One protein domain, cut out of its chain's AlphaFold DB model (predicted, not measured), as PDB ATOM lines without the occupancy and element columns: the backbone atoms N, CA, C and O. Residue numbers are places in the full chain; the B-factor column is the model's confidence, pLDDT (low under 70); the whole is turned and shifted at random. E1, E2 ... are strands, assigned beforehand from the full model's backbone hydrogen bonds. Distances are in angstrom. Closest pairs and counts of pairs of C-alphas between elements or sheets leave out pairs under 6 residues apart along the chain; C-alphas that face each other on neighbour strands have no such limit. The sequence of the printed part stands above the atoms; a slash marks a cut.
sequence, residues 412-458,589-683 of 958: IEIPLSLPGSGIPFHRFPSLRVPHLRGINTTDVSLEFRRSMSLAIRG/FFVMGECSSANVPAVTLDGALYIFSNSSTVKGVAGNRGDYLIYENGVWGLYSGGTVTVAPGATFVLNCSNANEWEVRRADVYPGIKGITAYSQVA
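What this domain is: This is residues 412 to 458 and 589 to 683 of the 958 residues of an uncharacterized protein of Siphonobacter sp. BAB-5405 (UniProt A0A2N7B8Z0). Two lobes of strands lie end to end along the longest axis: in one, three small sheets, E1 with E14, E2 with E12, and E11 E3 E13, stand in a loose, incompletely closed ring. The other lobe holds a strongly twisted sheet, in the order E4 E5 E6 E9 E10, with the small hairpin E7 and E8 packed on it near E10. The five-stranded sheet is mixed; the others are antiparallel. The printed part has 142 residues with fourteen named strands, E1 to E14 in chain order, and no named helix; it is all strand, though under half of its residues are in named elements. It is compact, with a radius of gyration of the C-alphas of 15.4 A, yet elongated, spanning 47 by 29 by 22 A.

How they stand to each other: E1, residues 412 to 418, is antiparallel to E14, residues 674 to 682, with N 414 and O 678 2.8 A apart. E2, residues 435 to 439, comes closest to E14 at the C-alphas of Gly 438 and Ala 678, 4.9 A apart. E2 is antiparallel to E12, residues 651 to 655, with N 436 and O 654 at 2.8 A. E3, residues 446 to 450, is the inner strand between E11, residues 644 to 646, and E13, residues 662 to 666, antiparallel to both: N 448 and O 644 are 2.8 A apart, N 447 and O 665 2.9 A. E4, residues 456 to 458, is an edge strand parallel to E5, residues 589 to 595, with N 457 and O 589 at 2.9 A. E5 is parallel to E6, residues 608 to 612, with N 592 and O 609 at 2.8 A. E7, residues 616 to 618, and E8, residues 621 to 623, form a hairpin, with N 618 and O 621 at 2.8 A. E9, residues 628 to 632, is antiparallel to E6, with N 610 and O 629 at 2.8 A, and forms a hairpin with E10, residues 635 to 639, with N 639 and O 628 at 2.8 A. The closest C-alphas of E8 and E10 are those of Val 621 and Leu 638, 6.4 A apart.

Where its parts are: E1 begins at C-alpha 412 (123.379, 254.315, 239.993) and is 19.5 A long. E5 is 16.0 A long. E14, the longest strand, measures 25.5 A and ends at C-alpha 682 (123.940, 260.483, 236.464).

The domain as a whole: The C-alphas farthest apart, of Ala 598 and Ala 683, are 49.7 A apart. Residues 459 to 588 are not printed; C-alphas 458 and 589 are 6.6 A apart across this cut. The links E1 to E2 and E5 to E6 are long. Mean pLDDT of the printed part is 85.4; residues 412, 419 to 422, 670 to 672 and 682 to 683 are under 70.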
ATOM      1  N   ILE A 412     123.309 254.346 238.529       69.38
ATOM      2  CA  ILE A 412     123.379 254.315 239.993       69.38
ATOM      3  C   ILE A 412     122.213 253.535 240.593       69.38
ATOM      4  O   ILE A 412     121.161 253.384 239.967       69.38
ATOM      5  N   GLU A 413     122.418 253.069 241.821       87.00
ATOM      6  CA  GLU A 413     121.380 252.522 242.690       87.00
ATOM      7  C   GLU A 413     120.987 253.586 243.721       87.00
ATOM      8  O   GLU A 413     121.844 254.293 244.252       87.00
ATOM      9  N   ILE A 414     119.691 253.706 243.989       86.06
ATOM     10  CA  ILE A 414     119.095 254.687 244.898       86.06
ATOM     11  C   ILE A 414     118.263 253.884 245.909       86.06
ATOM     12  O   ILE A 414     117.072 253.639 245.683       86.06
ATOM     13  N   PRO A 415     118.899 253.374 246.980       87.12
ATOM     14  CA  PRO A 415     118.229 252.550 247.975       87.12
ATOM     15  C   PRO A 415     117.379 253.405 248.921       87.12
ATOM     16  O   PRO A 415     117.786 254.480 249.363       87.12
ATOM     17  N   LEU A 416     116.215 252.877 249.286       87.25
ATOM     18  CA  LEU A 416     115.329 253.419 250.307       87.25
ATOM     19  C   LEU A 416     114.881 252.293 251.245       87.25
ATOM     20  O   LEU A 416     114.560 251.191 250.805       87.25
ATOM     21  N   SER A 417     114.850 252.577 252.546       83.44
ATOM     22  CA  SER A 417     114.364 251.650 253.569       83.44
ATOM     23  C   SER A 417     113.009 252.121 254.091       83.44
ATOM     24  O   SER A 417     112.901 253.225 254.634       83.44
ATOM     25  N   LEU A 418     111.980 251.288 253.922       77.12
ATOM     26  CA  LEU A 418     110.667 251.488 254.521       77.12
ATOM     27  C   LEU A 418     110.652 250.859 255.922       77.12
ATOM     28  O   LEU A 418     110.904 249.654 256.044       77.12
ATOM     29  N   PRO A 419     110.369 251.630 256.988       68.12
ATOM     30  CA  PRO A 419     110.247 251.089 258.330       68.12
ATOM     31  C   PRO A 419     108.948 250.295 258.490       68.12
ATOM     32  O   PRO A 419     107.953 250.530 257.805       68.12
ATOM     33  N   GLY A 420     108.958 249.393 259.471       58.53
ATOM     34  CA  GLY A 420     107.822 248.553 259.847       58.53
ATOM     35  C   GLY A 420     106.692 249.290 260.570       58.53
ATOM     36  O   GLY A 420     106.373 248.956 261.708       58.53
ATOM     37  N   SER A 421     106.132 250.314 259.933       65.12
ATOM     38  CA  SER A 421     104.837 250.913 260.277       65.12
ATOM     39  C   SER A 421     103.874 250.947 259.087       65.12
ATOM     40  O   SER A 421     102.670 251.001 259.307       65.12
ATOM     41  N   GLY A 422     104.371 250.910 257.841       61.31
ATOM     42  CA  GLY A 422     103.585 250.870 256.593       61.31
ATOM     43  C   GLY A 422     102.837 252.166 256.238       61.31
ATOM     44  O   GLY A 422     102.851 252.585 255.086       61.31
ATOM     45  N   ILE A 423     102.248 252.826 257.237       73.88
ATOM     46  CA  ILE A 423     101.375 254.001 257.125       73.88
ATOM     47  C   ILE A 423     102.043 255.222 256.455       73.88
ATOM     48  O   ILE A 423     101.483 255.708 255.468       73.88
ATOM     49  N   PRO A 424     103.178 255.768 256.953       83.19
ATOM     50  CA  PRO A 424     103.741 257.014 256.436       83.19
ATOM     51  C   PRO A 424     104.431 256.828 255.080       83.19
ATOM     52  O   PRO A 424     105.074 255.809 254.828       83.19
ATOM     53  N   PHE A 425     104.404 257.866 254.241       87.12
ATOM     54  CA  PHE A 425     105.244 257.921 253.044       87.12
ATOM     55  C   PHE A 425     106.709 258.244 253.386       87.12
ATOM     56  O   PHE A 425     107.042 258.985 254.323       87.12
ATOM     57  N   HIS A 426     107.618 257.655 252.612       86.69
ATOM     58  CA  HIS A 426     109.059 257.819 252.749       86.69
ATOM     59  C   HIS A 426     109.653 258.413 251.475       86.69
ATOM     60  O   HIS A 426     109.646 257.795 250.413       86.69
ATOM     61  N   ARG A 427     110.169 259.636 251.607       88.25
ATOM     62  CA  ARG A 427     110.905 260.368 250.574       88.25
ATOM     63  C   ARG A 427     112.211 259.652 250.229       88.25
ATOM     64  O   ARG A 427     112.927 259.225 251.138       88.25
ATOM     65  N   PHE A 428     112.534 259.553 248.942       89.50
ATOM     66  CA  PHE A 428     113.857 259.099 248.501       89.50
ATOM     67  C   PHE A 428     114.965 260.099 248.917       89.50
ATOM     68  O   PHE A 428     114.668 261.257 249.234       89.50
ATOM     69  N   PRO A 429     116.249 259.685 248.936       83.38
ATOM     70  CA  PRO A 429     117.373 260.585 249.207       83.38
ATOM     71  C   PRO A 429     117.412 261.788 248.252       83.38
ATOM     72  O   PRO A 429     117.009 261.675 247.099       83.38
ATOM     73  N   SER A 430     117.942 262.932 248.702       80.25
ATOM     74  CA  SER A 430     118.162 264.087 247.816       80.25
ATOM     75  C   SER A 430     119.330 263.812 246.870       80.25
ATOM     76  O   SER A 430     120.478 263.729 247.310       80.25
ATOM     77  N   LEU A 431     119.033 263.658 245.583       72.25
ATOM     78  CA  LEU A 431     119.996 263.383 244.522       72.25
ATOM     79  C   LEU A 431     119.409 263.835 243.180       72.25
ATOM     80  O   LEU A 431     118.320 263.394 242.817       72.25
ATOM     81  N   ARG A 432     120.121 264.695 242.438       74.12
ATOM     82  CA  ARG A 432     119.688 265.119 241.097       74.12
ATOM     83  C   ARG A 432     119.721 263.934 240.131       74.12
ATOM     84  O   ARG A 432     120.770 263.309 239.993       74.12
ATOM     85  N   VAL A 433     118.580 263.640 239.509       73.81
ATOM     86  CA  VAL A 433     118.359 262.544 238.551       73.81
ATOM     87  C   VAL A 433     117.153 262.869 237.654       73.81
ATOM     88  O   VAL A 433     116.185 263.414 238.185       73.81
ATOM     89  N   PRO A 434     117.150 262.488 236.359       70.44
ATOM     90  CA  PRO A 434     116.027 262.743 235.437       70.44
ATOM     91  C   PRO A 434     114.794 261.848 235.693       70.44
ATOM     92  O   PRO A 434     113.658 262.186 235.352       70.44
ATOM     93  N   HIS A 435     114.995 260.686 236.320       83.75
ATOM     94  CA  HIS A 435     113.922 259.764 236.703       83.75
ATOM     95  C   HIS A 435     114.348 258.812 237.818       83.75
ATOM     96  O   HIS A 435     115.533 258.532 238.004       83.75
ATOM     97  N   LEU A 436     113.369 258.214 238.490       89.69
ATOM     98  CA  LEU A 436     113.513 256.990 239.274       89.69
ATOM     99  C   LEU A 436     112.842 255.839 238.525       89.69
ATOM    100  O   LEU A 436     111.661 255.921 238.200       89.69
ATOM    101  N   ARG A 437     113.561 254.738 238.280       92.00
ATOM    102  CA  ARG A 437     112.973 253.508 237.719       92.00
ATOM    103  C   ARG A 437     113.351 252.262 238.505       92.00
ATOM    104  O   ARG A 437     114.450 252.189 239.045       92.00
ATOM    105  N   GLY A 438     112.485 251.260 238.532       92.38
ATOM    106  CA  GLY A 438     112.754 250.012 239.241       92.38
ATOM    107  C   GLY A 438     111.687 248.947 239.024       92.38
ATOM    108  O   GLY A 438     110.852 249.053 238.128       92.38
ATOM    109  N   ILE A 439     111.745 247.914 239.859       91.38
ATOM    110  CA  ILE A 439     110.738 246.857 239.974       91.38
ATOM    111  C   ILE A 439     110.270 246.860 241.426       91.38
ATOM    112  O   ILE A 439     111.094 246.970 242.337       91.38
ATOM    113  N   ASN A 440     108.969 246.723 241.660       91.94
ATOM    114  CA  ASN A 440     108.450 246.448 242.991       91.94
ATOM    115  C   ASN A 440     108.813 245.010 243.395       91.94
ATOM    116  O   ASN A 440     108.087 244.060 243.115       91.94
ATOM    117  N   THR A 441     109.955 244.854 244.061       87.25
ATOM    118  CA  THR A 441     110.418 243.582 244.638       87.25
ATOM    119  C   THR A 441     109.792 243.276 246.002       87.25
ATOM    120  O   THR A 441     110.188 242.308 246.652       87.25
ATOM    121  N   THR A 442     108.830 244.084 246.462       81.94
ATOM    122  CA  THR A 442     108.085 243.798 247.689       81.94
ATOM    123  C   THR A 442     106.903 242.868 247.412       81.94
ATOM    124  O   THR A 442     106.388 242.766 246.302       81.94
ATOM    125  N   ASP A 443     106.475 242.176 248.460       86.00
ATOM    126  CA  ASP A 443     105.384 241.199 248.493       86.00
ATOM    127  C   ASP A 443     103.972 241.821 248.441       86.00
ATOM    128  O   ASP A 443     102.979 241.110 248.572       86.00
ATOM    129  N   VAL A 444     103.867 243.140 248.250       88.38
ATOM    130  CA  VAL A 444     102.615 243.917 248.247       88.38
ATOM    131  C   VAL A 444     102.689 245.062 247.239       88.38
ATOM    132  O   VAL A 444     103.764 245.384 246.734       88.38
ATOM    133  N   SER A 445     101.564 245.715 246.951       90.31
ATOM    134  CA  SER A 445     101.576 246.942 246.150       90.31
ATOM    135  C   SER A 445     102.322 248.073 246.868       90.31
ATOM    136  O   SER A 445     102.169 248.267 248.077       90.31
ATOM    137  N   LEU A 446     103.099 248.844 246.112       90.56
ATOM    138  CA  LEU A 446     103.674 250.111 246.554       90.56
ATOM    139  C   LEU A 446     102.780 251.271 246.125       90.56
ATOM    140  O   LEU A 446     102.182 251.239 245.052       90.56
ATOM    141  N   GLU A 447     102.729 252.307 246.951       90.56
ATOM    142  CA  GLU A 447     102.024 253.560 246.689       90.56
ATOM    143  C   GLU A 447     103.061 254.681 246.599       90.56
ATOM    144  O   GLU A 447     103.709 255.008 247.594       90.56
ATOM    145  N   PHE A 448     103.238 255.243 245.404       91.62
ATOM    146  CA  PHE A 448     104.126 256.367 245.113       91.62
ATOM    147  C   PHE A 448     103.312 257.650 244.948       91.62
ATOM    148  O   PHE A 448     102.211 257.620 244.409       91.62
ATOM    149  N   ARG A 449     103.860 258.793 245.350       89.81
ATOM    150  CA  ARG A 449     103.255 260.113 245.110       89.81
ATOM    151  C   ARG A 449     104.305 261.210 245.125       89.81
ATOM    152  O   ARG A 449     105.427 261.005 245.600       89.81
ATOM    153  N   ARG A 450     103.929 262.392 244.640       88.56
ATOM    154  CA  ARG A 450     104.777 263.576 244.766       88.56
ATOM    155  C   ARG A 450     104.956 263.962 246.238       88.56
ATOM    156  O   ARG A 450     104.048 263.868 247.071       88.56
ATOM    157  N   SER A 451     106.172 264.395 246.542       83.88
ATOM    158  CA  SER A 451     106.543 265.033 247.797       83.88
ATOM    159  C   SER A 451     105.898 266.411 247.875       83.88
ATOM    160  O   SER A 451     106.105 267.251 247.006       83.88
ATOM    161  N   MET A 452     105.162 266.666 248.957       76.12
ATOM    162  CA  MET A 452     104.581 267.985 249.255       76.12
ATOM    163  C   MET A 452     105.589 268.931 249.929       76.12
ATOM    164  O   MET A 452     105.214 269.974 250.454       76.12
ATOM    165  N   SER A 453     106.862 268.529 250.029       72.06
ATOM    166  CA  SER A 453     107.936 269.207 250.774       72.06
ATOM    167  C   SER A 453     107.697 269.452 252.275       72.06
ATOM    168  O   SER A 453     108.639 269.847 252.957       72.06
ATOM    169  N   LEU A 454     106.516 269.113 252.814       82.38
ATOM    170  CA  LEU A 454     106.131 269.227 254.227       82.38
ATOM    171  C   LEU A 454     107.222 268.734 255.190       82.38
ATOM    172  O   LEU A 454     107.845 267.684 254.977       82.38
ATOM    173  N   ALA A 455     107.395 269.474 256.288       85.25
ATOM    174  CA  ALA A 455     108.360 269.210 257.353       85.25
ATOM    175  C   ALA A 455     107.883 268.096 258.307       85.25
ATOM    176  O   ALA A 455     107.734 268.301 259.511       85.25
ATOM    177  N   ILE A 456     107.616 266.904 257.766       87.38
ATOM    178  CA  ILE A 456     107.147 265.746 258.538       87.38
ATOM    179  C   ILE A 456     108.306 265.178 259.371       87.38
ATOM    180  O   ILE A 456     109.226 264.553 258.834       87.38
ATOM    181  N   ARG A 457     108.257 265.386 260.693       84.44
ATOM    182  CA  ARG A 457     109.252 264.895 261.663       84.44
ATOM    183  C   ARG A 457     108.769 263.664 262.418       84.44
ATOM    184  O   ARG A 457     109.489 262.671 262.485       84.44
ATOM    185  N   GLY A 458     107.551 263.721 262.955       87.31
ATOM    186  CA  GLY A 458     106.904 262.566 263.570       87.31
ATOM    187  C   GLY A 458     106.361 261.637 262.486       87.31
ATOM    188  O   GLY A 458     105.619 262.082 261.613       87.31
ATOM    189  N   PHE A 589     105.276 268.929 261.048       90.56
ATOM    190  CA  PHE A 589     104.137 268.011 260.979       90.56
ATOM    191  C   PHE A 589     104.462 266.623 261.546       90.56
ATOM    192  O   PHE A 589     105.618 266.177 261.544       90.56
ATOM    193  N   PHE A 590     103.433 265.906 261.999       90.50
ATOM    194  CA  PHE A 590     103.576 264.564 262.570       90.50
ATOM    195  C   PHE A 590     102.420 263.625 262.187       90.50
ATOM    196  O   PHE A 590     101.245 263.958 262.336       90.50
ATOM    197  N   VAL A 591     102.768 262.431 261.688       90.56
ATOM    198  CA  VAL A 591     101.813 261.429 261.184       90.56
ATOM    199  C   VAL A 591     101.145 260.693 262.348       90.56
ATOM    200  O   VAL A 591     101.739 259.809 262.963       90.56
ATOM    201  N   MET A 592      99.896 261.049 262.636       87.94
ATOM    202  CA  MET A 592      99.087 260.476 263.717       87.94
ATOM    203  C   MET A 592      98.475 259.109 263.377       87.94
ATOM    204  O   MET A 592      98.076 258.381 264.285       87.94
ATOM    205  N   GLY A 593      98.391 258.757 262.091       87.94
ATOM    206  CA  GLY A 593      97.845 257.485 261.610       87.94
ATOM    207  C   GLY A 593      97.089 257.634 260.292       87.94
ATOM    208  O   GLY A 593      97.200 258.653 259.609       87.94
ATOM    209  N   GLU A 594      96.292 256.622 259.947       89.12
ATOM    210  CA  GLU A 594      95.289 256.744 258.884       89.12
ATOM    211  C   GLU A 594      93.931 257.211 259.431       89.12
ATOM    212  O   GLU A 594      93.640 257.077 260.621       89.12
ATOM    213  N   CYS A 595      93.087 257.743 258.550       91.31
ATOM    214  CA  CYS A 595      91.713 258.142 258.834       91.31
ATOM    215  C   CYS A 595      90.730 257.644 257.759       91.31
ATOM    216  O   CYS A 595      91.123 257.224 256.663       91.31
ATOM    217  N   SER A 596      89.445 257.662 258.110       91.75
ATOM    218  CA  SER A 596      88.296 257.420 257.227       91.75
ATOM    219  C   SER A 596      87.019 257.940 257.896       91.75
ATOM    220  O   SER A 596      87.048 258.381 259.047       91.75
ATOM    221  N   SER A 597      85.874 257.835 257.220       87.88
ATOM    222  CA  SER A 597      84.559 258.112 257.824       87.88
ATOM    223  C   SER A 597      84.237 257.230 259.045       87.88
ATOM    224  O   SER A 597      83.477 257.657 259.910       87.88
ATOM    225  N   ALA A 598      84.836 256.036 259.152       86.94
ATOM    226  CA  ALA A 598      84.755 255.185 260.343       86.94
ATOM    227  C   ALA A 598      85.828 255.538 261.395       86.94
ATOM    228  O   ALA A 598      85.556 255.505 262.594       86.94
ATOM    229  N   ASN A 599      87.031 255.916 260.949       85.81
ATOM    230  CA  ASN A 599      88.181 256.240 261.796       85.81
ATOM    231  C   ASN A 599      88.438 257.757 261.803       85.81
ATOM    232  O   ASN A 599      89.375 258.255 261.174       85.81
ATOM    233  N   VAL A 600      87.578 258.499 262.504       85.94
ATOM    234  CA  VAL A 600      87.639 259.968 262.583       85.94
ATOM    235  C   VAL A 600      88.738 260.426 263.565       85.94
ATOM    236  O   VAL A 600      88.784 259.925 264.688       85.94
ATOM    237  N   PRO A 601      89.582 261.423 263.218       87.12
ATOM    238  CA  PRO A 601      90.611 261.967 264.104       87.12
ATOM    239  C   PRO A 601      90.100 262.386 265.490       87.12
ATOM    240  O   PRO A 601      89.227 263.250 265.622       87.12
ATOM    241  N   ALA A 602      90.690 261.807 266.534       77.62
ATOM    242  CA  ALA A 602      90.394 262.134 267.930       77.62
ATOM    243  C   ALA A 602      91.258 263.283 268.489       77.62
ATOM    244  O   ALA A 602      90.951 263.816 269.552       77.62
ATOM    245  N   VAL A 603      92.339 263.663 267.797       75.12
ATOM    246  CA  VAL A 603      93.342 264.621 268.285       75.12
ATOM    247  C   VAL A 603      93.362 265.867 267.400       75.12
ATOM    248  O   VAL A 603      93.680 265.789 266.218       75.12
ATOM    249  N   THR A 604      93.043 267.015 267.992       81.88
ATOM    250  CA  THR A 604      93.144 268.357 267.392       81.88
ATOM    251  C   THR A 604      94.371 269.074 267.951       81.88
ATOM    252  O   THR A 604      94.254 269.943 268.813       81.88
ATOM    253  N   LEU A 605      95.556 268.661 267.497       86.94
ATOM    254  CA  LEU A 605      96.823 269.331 267.791       86.94
ATOM    255  C   LEU A 605      97.363 269.959 266.516       86.94
ATOM    256  O   LEU A 605      97.407 269.300 265.483       86.94
ATOM    257  N   ASP A 606      97.766 271.221 266.597       88.75
ATOM    258  CA  ASP A 606      98.424 271.924 265.497       88.75
ATOM    259  C   ASP A 606      99.621 271.110 264.965       88.75
ATOM    260  O   ASP A 606     100.407 270.601 265.765       88.75
ATOM    261  N   GLY A 607      99.734 270.946 263.645       88.69
ATOM    262  CA  GLY A 607     100.726 270.094 262.978       88.69
ATOM    263  C   GLY A 607     100.347 268.605 262.868       88.69
ATOM    264  O   GLY A 607     101.103 267.826 262.277       88.69
ATOM    265  N   ALA A 608      99.195 268.178 263.400       91.50
ATOM    266  CA  ALA A 608      98.740 266.792 263.279       91.50
ATOM    267  C   ALA A 608      98.344 266.459 261.834       91.50
ATOM    268  O   ALA A 608      97.543 267.161 261.217       91.50
ATOM    269  N   LEU A 609      98.876 265.351 261.319       92.38
ATOM    270  CA  LEU A 609      98.654 264.876 259.956       92.38
ATOM    271  C   LEU A 609      98.104 263.445 259.991       92.38
ATOM    272  O   LEU A 609      98.713 262.546 260.571       92.38
ATOM    273  N   TYR A 610      96.963 263.229 259.349       91.81
ATOM    274  CA  TYR A 610      96.366 261.915 259.112       91.81
ATOM    275  C   TYR A 610      96.376 261.602 257.615       91.81
ATOM    276  O   TYR A 610      96.276 262.503 256.788       91.81
ATOM    277  N   ILE A 611      96.490 260.326 257.254       90.62
ATOM    278  CA  ILE A 611      96.473 259.881 255.853       90.62
ATOM    279  C   ILE A 611      95.104 259.271 255.547       90.62
ATOM    280  O   ILE A 611      94.610 258.450 256.318       90.62
ATOM    281  N   PHE A 612      94.459 259.652 254.450       91.12
ATOM    282  CA  PHE A 612      93.201 259.027 254.039       91.12
ATOM    283  C   PHE A 612      93.453 257.571 253.607       91.12
ATOM    284  O   PHE A 612      94.232 257.307 252.691       91.12
ATOM    285  N   SER A 613      92.787 256.613 254.259       88.94
ATOM    286  CA  SER A 613      92.889 255.176 253.928       88.94
ATOM    287  C   SER A 613      92.024 254.774 252.722       88.94
ATOM    288  O   SER A 613      92.337 253.817 252.004       88.94
ATOM    289  N   ASN A 614      90.951 255.532 252.484       88.81
ATOM    290  CA  ASN A 614      90.009 255.423 251.375       88.81
ATOM    291  C   ASN A 614      89.377 256.795 251.070       88.81
ATOM    292  O   ASN A 614      89.435 257.708 251.898       88.81
ATOM    293  N   SER A 615      88.749 256.927 249.897       91.75
ATOM    294  CA  SER A 615      87.995 258.132 249.537       91.75
ATOM    295  C   SER A 615      86.819 258.338 250.489       91.75
ATOM    296  O   SER A 615      85.929 257.490 250.580       91.75
ATOM    297  N   SER A 616      86.847 259.424 251.261       93.69
ATOM    298  CA  SER A 616      85.866 259.699 252.316       93.69
ATOM    299  C   SER A 616      85.875 261.170 252.750       93.69
ATOM    300  O   SER A 616      86.807 261.913 252.447       93.69
ATOM    301  N   THR A 617      84.842 261.586 253.490       94.69
ATOM    302  CA  THR A 617      84.783 262.905 254.141       94.69
ATOM    303  C   THR A 617      85.012 262.755 255.640       94.69
ATOM    304  O   THR A 617      84.310 262.003 256.317       94.69
ATOM    305  N   VAL A 618      85.991 263.487 256.169       94.31
ATOM    306  CA  VAL A 618      86.471 263.397 257.551       94.31
ATOM    307  C   VAL A 618      86.640 264.813 258.104       94.31
ATOM    308  O   VAL A 618      87.269 265.657 257.479       94.31
ATOM    309  N   LYS A 619      86.040 265.111 259.267       92.81
ATOM    310  CA  LYS A 619      86.011 266.467 259.873       92.81
ATOM    311  C   LYS A 619      85.461 267.583 258.954       92.81
ATOM    312  O   LYS A 619      85.713 268.755 259.204       92.81
ATOM    313  N   GLY A 620      84.682 267.225 257.929       90.75
ATOM    314  CA  GLY A 620      84.165 268.156 256.912       90.75
ATOM    315  C   GLY A 620      85.060 268.312 255.677       90.75
ATOM    316  O   GLY A 620      84.653 268.966 254.724       90.75
ATOM    317  N   VAL A 621      86.235 267.678 255.661       94.81
ATOM    318  CA  VAL A 621      87.188 267.674 254.546       94.81
ATOM    319  C   VAL A 621      87.037 266.373 253.755       94.81
ATOM    320  O   VAL A 621      87.129 265.292 254.336       94.81
ATOM    321  N   ALA A 622      86.795 266.455 252.447       94.38
ATOM    322  CA  ALA A 622      86.848 265.299 251.548       94.38
ATOM    323  C   ALA A 622      88.297 265.022 251.114       94.38
ATOM    324  O   ALA A 622      89.076 265.959 250.981       94.38
ATOM    325  N   GLY A 623      88.664 263.759 250.887       92.50
ATOM    326  CA  GLY A 623      89.989 263.377 250.385       92.50
ATOM    327  C   GLY A 623      90.042 261.927 249.903       92.50
ATOM    328  O   GLY A 623      89.161 261.131 250.236       92.50
ATOM    329  N   ASN A 624      91.057 261.584 249.104       91.69
ATOM    330  CA  ASN A 624      91.249 260.271 248.479       91.69
ATOM    331  C   ASN A 624      92.395 259.474 249.119       91.69
ATOM    332  O   ASN A 624      93.209 260.005 249.870       91.69
ATOM    333  N   ARG A 625      92.486 258.171 248.817       87.94
ATOM    334  CA  ARG A 625      93.511 257.288 249.402       87.94
ATOM    335  C   ARG A 625      94.940 257.819 249.179       87.94
ATOM    336  O   ARG A 625      95.404 257.949 248.046       87.94
ATOM    337  N   GLY A 626      95.656 258.044 250.279       86.88
ATOM    338  CA  GLY A 626      97.024 258.569 250.291       86.88
ATOM    339  C   GLY A 626      97.139 260.099 250.344       86.88
ATOM    340  O   GLY A 626      98.256 260.599 250.504       86.88
ATOM    341  N   ASP A 627      96.026 260.838 250.277       90.25
ATOM    342  CA  ASP A 627      95.991 262.275 250.572       90.25
ATOM    343  C   ASP A 627      96.188 262.534 252.073       90.25
ATOM    344  O   ASP A 627      96.003 261.645 252.914       90.25
ATOM    345  N   TYR A 628      96.570 263.764 252.422       92.06
ATOM    346  CA  TYR A 628      96.799 264.175 253.806       92.06
ATOM    347  C   TYR A 628      95.666 265.070 254.321       92.06
ATOM    348  O   TYR A 628      95.333 266.086 253.718       92.06
ATOM    349  N   LEU A 629      95.121 264.709 255.481       93.62
ATOM    350  CA  LEU A 629      94.258 265.540 256.309       93.62
ATOM    351  C   LEU A 629      95.118 266.189 257.398       93.62
ATOM    352  O   LEU A 629      95.662 265.491 258.255       93.62
ATOM    353  N   ILE A 630      95.250 267.511 257.364       93.06
ATOM    354  CA  ILE A 630      96.129 268.281 258.253       93.06
ATOM    355  C   ILE A 630      95.281 269.140 259.196       93.06
ATOM    356  O   ILE A 630      94.258 269.680 258.781       93.06
ATOM    357  N   TYR A 631      95.706 269.276 260.455       92.38
ATOM    358  CA  TYR A 631      95.188 270.280 261.385       92.38
ATOM    359  C   TYR A 631      96.251 271.348 261.649       92.38
ATOM    360  O   TYR A 631      97.307 271.048 262.206       92.38
ATOM    361  N   GLU A 632      95.978 272.589 261.261       89.75
ATOM    362  CA  GLU A 632      96.908 273.716 261.377       89.75
ATOM    363  C   GLU A 632      96.139 274.988 261.763       89.75
ATOM    364  O   GLU A 632      95.033 275.224 261.276       89.75
ATOM    365  N   ASN A 633      96.687 275.785 262.687       88.00
ATOM    366  CA  ASN A 633      96.085 277.035 263.182       88.00
ATOM    367  C   ASN A 633      94.605 276.913 263.632       88.00
ATOM    368  O   ASN A 633      93.840 277.875 263.586       88.00
ATOM    369  N   GLY A 634      94.195 275.724 264.094       87.38
ATOM    370  CA  GLY A 634      92.833 275.438 264.561       87.38
ATOM    371  C   GLY A 634      91.855 274.926 263.491       87.38
ATOM    372  O   GLY A 634      90.692 274.683 263.810       87.38
ATOM    373  N   VAL A 635      92.298 274.745 262.244       91.00
ATOM    374  CA  VAL A 635      91.454 274.375 261.096       91.00
ATOM    375  C   VAL A 635      91.900 273.033 260.506       91.00
ATOM    376  O   VAL A 635      93.090 272.728 260.468       91.00
ATOM    377  N   TRP A 636      90.944 272.222 260.040       93.94
ATOM    378  CA  TRP A 636      91.219 271.015 259.249       93.94
ATOM    379  C   TRP A 636      91.283 271.360 257.755       93.94
ATOM    380  O   TRP A 636      90.357 271.982 257.238       93.94
ATOM    381  N   GLY A 637      92.336 270.923 257.064       92.69
ATOM    382  CA  GLY A 637      92.538 271.144 255.630       92.69
ATOM    383  C   GLY A 637      92.983 269.886 254.882       92.69
ATOM    384  O   GLY A 637      93.576 268.975 255.465       92.69
ATOM    385  N   LEU A 638      92.694 269.846 253.579       92.31
ATOM    386  CA  LEU A 638      93.198 268.828 252.656       92.31
ATOM    387  C   LEU A 638      94.560 269.252 252.099       92.31
ATOM    388  O   LEU A 638      94.746 270.403 251.713       92.31
ATOM    389  N   TYR A 639      95.464 268.290 251.945       89.62
ATOM    390  CA  TYR A 639      96.559 268.372 250.986       89.62
ATOM    391  C   TYR A 639      96.477 267.132 250.079       89.62
ATOM    392  O   TYR A 639      96.770 266.013 250.509       89.62
ATOM    393  N   SER A 640      96.024 267.335 248.838       86.12
ATOM    394  CA  SER A 640      95.850 266.280 247.827       86.12
ATOM    395  C   SER A 640      97.174 265.961 247.128       86.12
ATOM    396  O   SER A 640      97.940 266.875 246.813       86.12
ATOM    397  N   GLY A 641      97.490 264.674 246.952       74.31
ATOM    398  CA  GLY A 641      98.837 264.210 246.592       74.31
ATOM    399  C   GLY A 641      98.975 263.382 245.315       74.31
ATOM    400  O   GLY A 641     100.088 263.289 244.799       74.31
ATOM    401  N   GLY A 642      97.887 262.783 244.819       80.81
ATOM    402  CA  GLY A 642      97.890 261.936 243.619       80.81
ATOM    403  C   GLY A 642      98.725 260.654 243.770       80.81
ATOM    404  O   GLY A 642      99.905 260.615 243.416       80.81
ATOM    405  N   THR A 643      98.110 259.584 244.280       85.38
ATOM    406  CA  THR A 643      98.793 258.304 244.544       85.38
ATOM    407  C   THR A 643      98.812 257.383 243.316       85.38
ATOM    408  O   THR A 643      97.769 256.953 242.831       85.38
ATOM    409  N   VAL A 644     100.007 256.998 242.862       88.19
ATOM    410  CA  VAL A 644     100.255 255.980 241.829       88.19
ATOM    411  C   VAL A 644     100.546 254.636 242.501       88.19
ATOM    412  O   VAL A 644     101.498 254.514 243.272       88.19
ATOM    413  N   THR A 645      99.747 253.611 242.201       90.81
ATOM    414  CA  THR A 645      99.901 252.269 242.794       90.81
ATOM    415  C   THR A 645     100.633 251.320 241.844       90.81
ATOM    416  O   THR A 645     100.284 251.218 240.672       90.81
ATOM    417  N   VAL A 646     101.629 250.591 242.354       92.94
ATOM    418  CA  VAL A 646     102.478 249.658 241.595       92.94
ATOM    419  C   VAL A 646     102.397 248.271 242.231       92.94
ATOM    420  O   VAL A 646     102.851 248.073 243.357       92.94
ATOM    421  N   ALA A 647     101.817 247.303 241.519       94.12
ATOM    422  CA  ALA A 647     101.605 245.932 241.997       94.12
ATOM    423  C   ALA A 647     102.926 245.172 242.296       94.12
ATOM    424  O   ALA A 647     103.982 245.577 241.801       94.12
ATOM    425  N   PRO A 648     102.903 244.071 243.079       92.62
ATOM    426  CA  PRO A 648     104.063 243.191 243.255       92.62
ATOM    427  C   PRO A 648     104.639 242.731 241.911       92.62
ATOM    428  O   PRO A 648     103.894 242.353 241.009       92.62
ATOM    429  N   GLY A 649     105.964 242.763 241.763       91.62
ATOM    430  CA  GLY A 649     106.665 242.365 240.538       91.62
ATOM    431  C   GLY A 649     106.535 243.334 239.352       91.62
ATOM    432  O   GLY A 649     107.257 243.166 238.371       91.62
ATOM    433  N   ALA A 650     105.676 244.356 239.424       94.75
ATOM    434  CA  ALA A 650     105.528 245.346 238.360       94.75
ATOM    435  C   ALA A 650     106.713 246.329 238.316       94.75
ATOM    436  O   ALA A 650     107.344 246.634 239.334       94.75
ATOM    437  N   THR A 651     107.006 246.851 237.126       92.81
ATOM    438  CA  THR A 651     107.962 247.945 236.928       92.81
ATOM    439  C   THR A 651     107.364 249.294 237.325       92.81
ATOM    440  O   THR A 651     106.152 249.492 237.300       92.81
ATOM    441  N   PHE A 652     108.230 250.252 237.655       92.94
ATOM    442  CA  PHE A 652     107.869 251.661 237.805       92.94
ATOM    443  C   PHE A 652     108.902 252.564 237.124       92.94
ATOM    444  O   PHE A 652     110.095 252.248 237.112       92.94
ATOM    445  N   VAL A 653     108.438 253.689 236.579       92.62
ATOM    446  CA  VAL A 653     109.251 254.798 236.055       92.62
ATOM    447  C   VAL A 653     108.568 256.097 236.478       92.62
ATOM    448  O   VAL A 653     107.362 256.240 236.293       92.62
ATOM    449  N   LEU A 654     109.317 257.008 237.095       90.88
ATOM    450  CA  LEU A 654     108.815 258.218 237.739       90.88
ATOM    451  C   LEU A 654     109.752 259.387 237.408       90.88
ATOM    452  O   LEU A 654     110.889 259.415 237.875       90.88
ATOM    453  N   ASN A 655     109.296 260.342 236.598       88.62
ATOM    454  CA  ASN A 655     110.130 261.459 236.134       88.62
ATOM    455  C   ASN A 655     110.346 262.499 237.247       88.62
ATOM    456  O   ASN A 655     109.424 262.790 238.019       88.62
ATOM    457  N   CYS A 656     111.540 263.082 237.333       82.69
ATOM    458  CA  CYS A 656     111.898 264.095 238.332       82.69
ATOM    459  C   CYS A 656     113.136 264.902 237.908       82.69
ATOM    460  O   CYS A 656     113.814 264.534 236.960       82.69
ATOM    461  N   SER A 657     113.461 265.977 238.625       77.50
ATOM    462  CA  SER A 657     114.800 266.598 238.607       77.50
ATOM    463  C   SER A 657     115.659 266.154 239.802       77.50
ATOM    464  O   SER A 657     116.890 266.142 239.743       77.50
ATOM    465  N   ASN A 658     115.008 265.758 240.901       81.56
ATOM    466  CA  ASN A 658     115.605 265.195 242.103       81.56
ATOM    467  C   ASN A 658     114.781 263.995 242.594       81.56
ATOM    468  O   ASN A 658     113.555 264.058 242.679       81.56
ATOM    469  N   ALA A 659     115.459 262.916 242.985       86.25
ATOM    470  CA  ALA A 659     114.843 261.719 243.548       86.25
ATOM    471  C   ALA A 659     113.890 262.030 244.724       86.25
ATOM    472  O   ALA A 659     112.841 261.400 244.852       86.25
ATOM    473  N   ASN A 660     114.209 263.034 245.550       87.12
ATOM    474  CA  ASN A 660     113.394 263.426 246.704       87.12
ATOM    475  C   ASN A 660     112.059 264.124 246.358       87.12
ATOM    476  O   ASN A 660     111.277 264.416 247.265       87.12
ATOM    477  N   GLU A 661     111.763 264.361 245.077       90.31
ATOM    478  CA  GLU A 661     110.433 264.771 244.617       90.31
ATOM    479  C   GLU A 661     109.386 263.657 244.756       90.31
ATOM    480  O   GLU A 661     108.191 263.932 244.641       90.31
ATOM    481  N   TRP A 662     109.815 262.414 244.990       91.12
ATOM    482  CA  TRP A 662     108.944 261.257 245.163       91.12
ATOM    483  C   TRP A 662     109.021 260.699 246.586       91.12
ATOM    484  O   TRP A 662     110.095 260.564 247.184       91.12
ATOM    485  N   GLU A 663     107.856 260.335 247.118       90.56
ATOM    486  CA  GLU A 663     107.703 259.590 248.365       90.56
ATOM    487  C   GLU A 663     106.942 258.287 248.088       90.56
ATOM    488  O   GLU A 663     106.048 258.252 247.241       90.56
ATOM    489  N   VAL A 664     107.294 257.212 248.795       90.62
ATOM    490  CA  VAL A 664     106.687 255.884 248.622       90.62
ATOM    491  C   VAL A 664     106.342 255.238 249.961       90.62
ATOM    492  O   VAL A 664     107.066 255.406 250.945       90.62
ATOM    493  N   ARG A 665     105.241 254.486 249.998       87.00
ATOM    494  CA  ARG A 665     104.877 253.567 251.086       87.00
ATOM    495  C   ARG A 665     104.458 252.201 250.540       87.00
ATOM    496  O   ARG A 665     104.344 252.015 249.329       87.00
ATOM    497  N   ARG A 666     104.211 251.245 251.435       85.81
ATOM    498  CA  ARG A 666     103.487 250.007 251.109       85.81
ATOM    499  C   ARG A 666     101.984 250.253 251.241       85.81
ATOM    500  O   ARG A 666     101.569 251.037 252.084       85.81
ATOM    501  N   ALA A 667     101.177 249.548 250.454       82.62
ATOM    502  CA  ALA A 667      99.720 249.590 250.571       82.62
ATOM    503  C   ALA A 667      99.177 248.873 251.832       82.62
ATOM    504  O   ALA A 667      97.982 248.982 252.120       82.62
ATOM    505  N   ASP A 668     100.029 248.145 252.573       78.00
ATOM    506  CA  ASP A 668      99.700 247.431 253.811       78.00
ATOM    507  C   ASP A 668     100.402 248.007 255.060       78.00
ATOM    508  O   ASP A 668     101.510 248.549 255.018       78.00
ATOM    509  N   VAL A 669      99.760 247.833 256.217       70.38
ATOM    510  CA  VAL A 669     100.300 248.217 257.532       70.38
ATOM    511  C   VAL A 669     101.208 247.091 258.051       70.38
ATOM    512  O   VAL A 669     100.833 246.304 258.921       70.38
ATOM    513  N   TYR A 670     102.399 246.966 257.461       67.62
ATOM    514  CA  TYR A 670     103.346 245.886 257.768       67.62
ATOM    515  C   TYR A 670     104.338 246.251 258.897       67.62
ATOM    516  O   TYR A 670     105.003 247.285 258.805       67.62
ATOM    517  N   PRO A 671     104.531 245.400 259.929       62.78
ATOM    518  CA  PRO A 671     105.401 245.697 261.078       62.78
ATOM    519  C   PRO A 671     106.911 245.469 260.848       62.78
ATOM    520  O   PRO A 671     107.711 245.684 261.761       62.78
ATOM    521  N   GLY A 672     107.338 245.015 259.662       68.50
ATOM    522  CA  GLY A 672     108.743 244.719 259.343       68.50
ATOM    523  C   GLY A 672     109.397 245.715 258.377       68.50
ATOM    524  O   GLY A 672     108.729 246.359 257.575       68.50
ATOM    525  N   ILE A 673     110.727 245.830 258.434       70.38
ATOM    526  CA  ILE A 673     111.507 246.704 257.541       70.38
ATOM    527  C   ILE A 673     111.630 246.061 256.151       70.38
ATOM    528  O   ILE A 673     111.905 244.864 256.047       70.38
ATOM    529  N   LYS A 674     111.457 246.848 255.083       80.75
ATOM    530  CA  LYS A 674     111.562 246.401 253.681       80.75
ATOM    531  C   LYS A 674     112.381 247.405 252.862       80.75
ATOM    532  O   LYS A 674     112.182 248.610 252.986       80.75
ATOM    533  N   GLY A 675     113.298 246.916 252.030       83.31
ATOM    534  CA  GLY A 675     114.098 247.750 251.127       83.31
ATOM    535  C   GLY A 675     113.459 247.896 249.744       83.31
ATOM    536  O   GLY A 675     112.870 246.944 249.237       83.31
ATOM    537  N   ILE A 676     113.618 249.067 249.131       87.06
ATOM    538  CA  ILE A 676     113.318 249.347 247.721       87.06
ATOM    539  C   ILE A 676     114.599 249.882 247.079       87.06
ATOM    540  O   ILE A 676     115.219 250.797 247.620       87.06
ATOM    541  N   THR A 677     114.969 249.363 245.909       88.75
ATOM    542  CA  THR A 677     116.068 249.912 245.103       88.75
ATOM    543  C   THR A 677     115.499 250.529 243.834       88.75
ATOM    544  O   THR A 677     115.050 249.818 242.936       88.75
ATOM    545  N   ALA A 678     115.527 251.857 243.759       90.69
ATOM    546  CA  ALA A 678     115.341 252.570 242.502       90.69
ATOM    547  C   ALA A 678     116.689 252.713 241.773       90.69
ATOM    548  O   ALA A 678     117.761 252.557 242.356       90.69
ATOM    549  N   TYR A 679     116.635 253.027 240.486       87.50
ATOM    550  CA  TYR A 679     117.785 253.221 239.614       87.50
ATOM    551  C   TYR A 679     117.625 254.498 238.799       87.50
ATOM    552  O   TYR A 679     116.515 254.855 238.402       87.50
ATOM    553  N   SER A 680     118.753 255.119 238.464       83.00
ATOM    554  CA  SER A 680     118.810 256.200 237.479       83.00
ATOM    555  C   SER A 680     120.165 256.253 236.771       83.00
ATOM    556  O   SER A 680     121.023 255.396 237.005       83.00
ATOM    557  N   GLN A 681     120.345 257.239 235.897       71.06
ATOM    558  CA  GLN A 681     121.622 257.635 235.304       71.06
ATOM    559  C   GLN A 681     122.039 259.002 235.858       71.06
ATOM    560  O   GLN A 681     121.190 259.840 236.144       71.06
ATOM    561  N   VAL A 682     123.345 259.205 236.032       59.75
ATOM    562  CA  VAL A 682     123.940 260.483 236.464       59.75
ATOM    563  C   VAL A 682     125.287 260.721 235.785       59.75
ATOM    564  O   VAL A 682     126.078 259.791 235.592       59.75
ATOM    565  N   ALA A 683     125.592 261.981 235.484       51.53
ATOM    566  CA  ALA A 683     126.891 262.412 234.981       51.53
ATOM    567  C   ALA A 683     127.957 262.436 236.103       51.53
ATOM    568  O   ALA A 683     128.274 263.476 236.673       51.53
TER     569      ALA A 683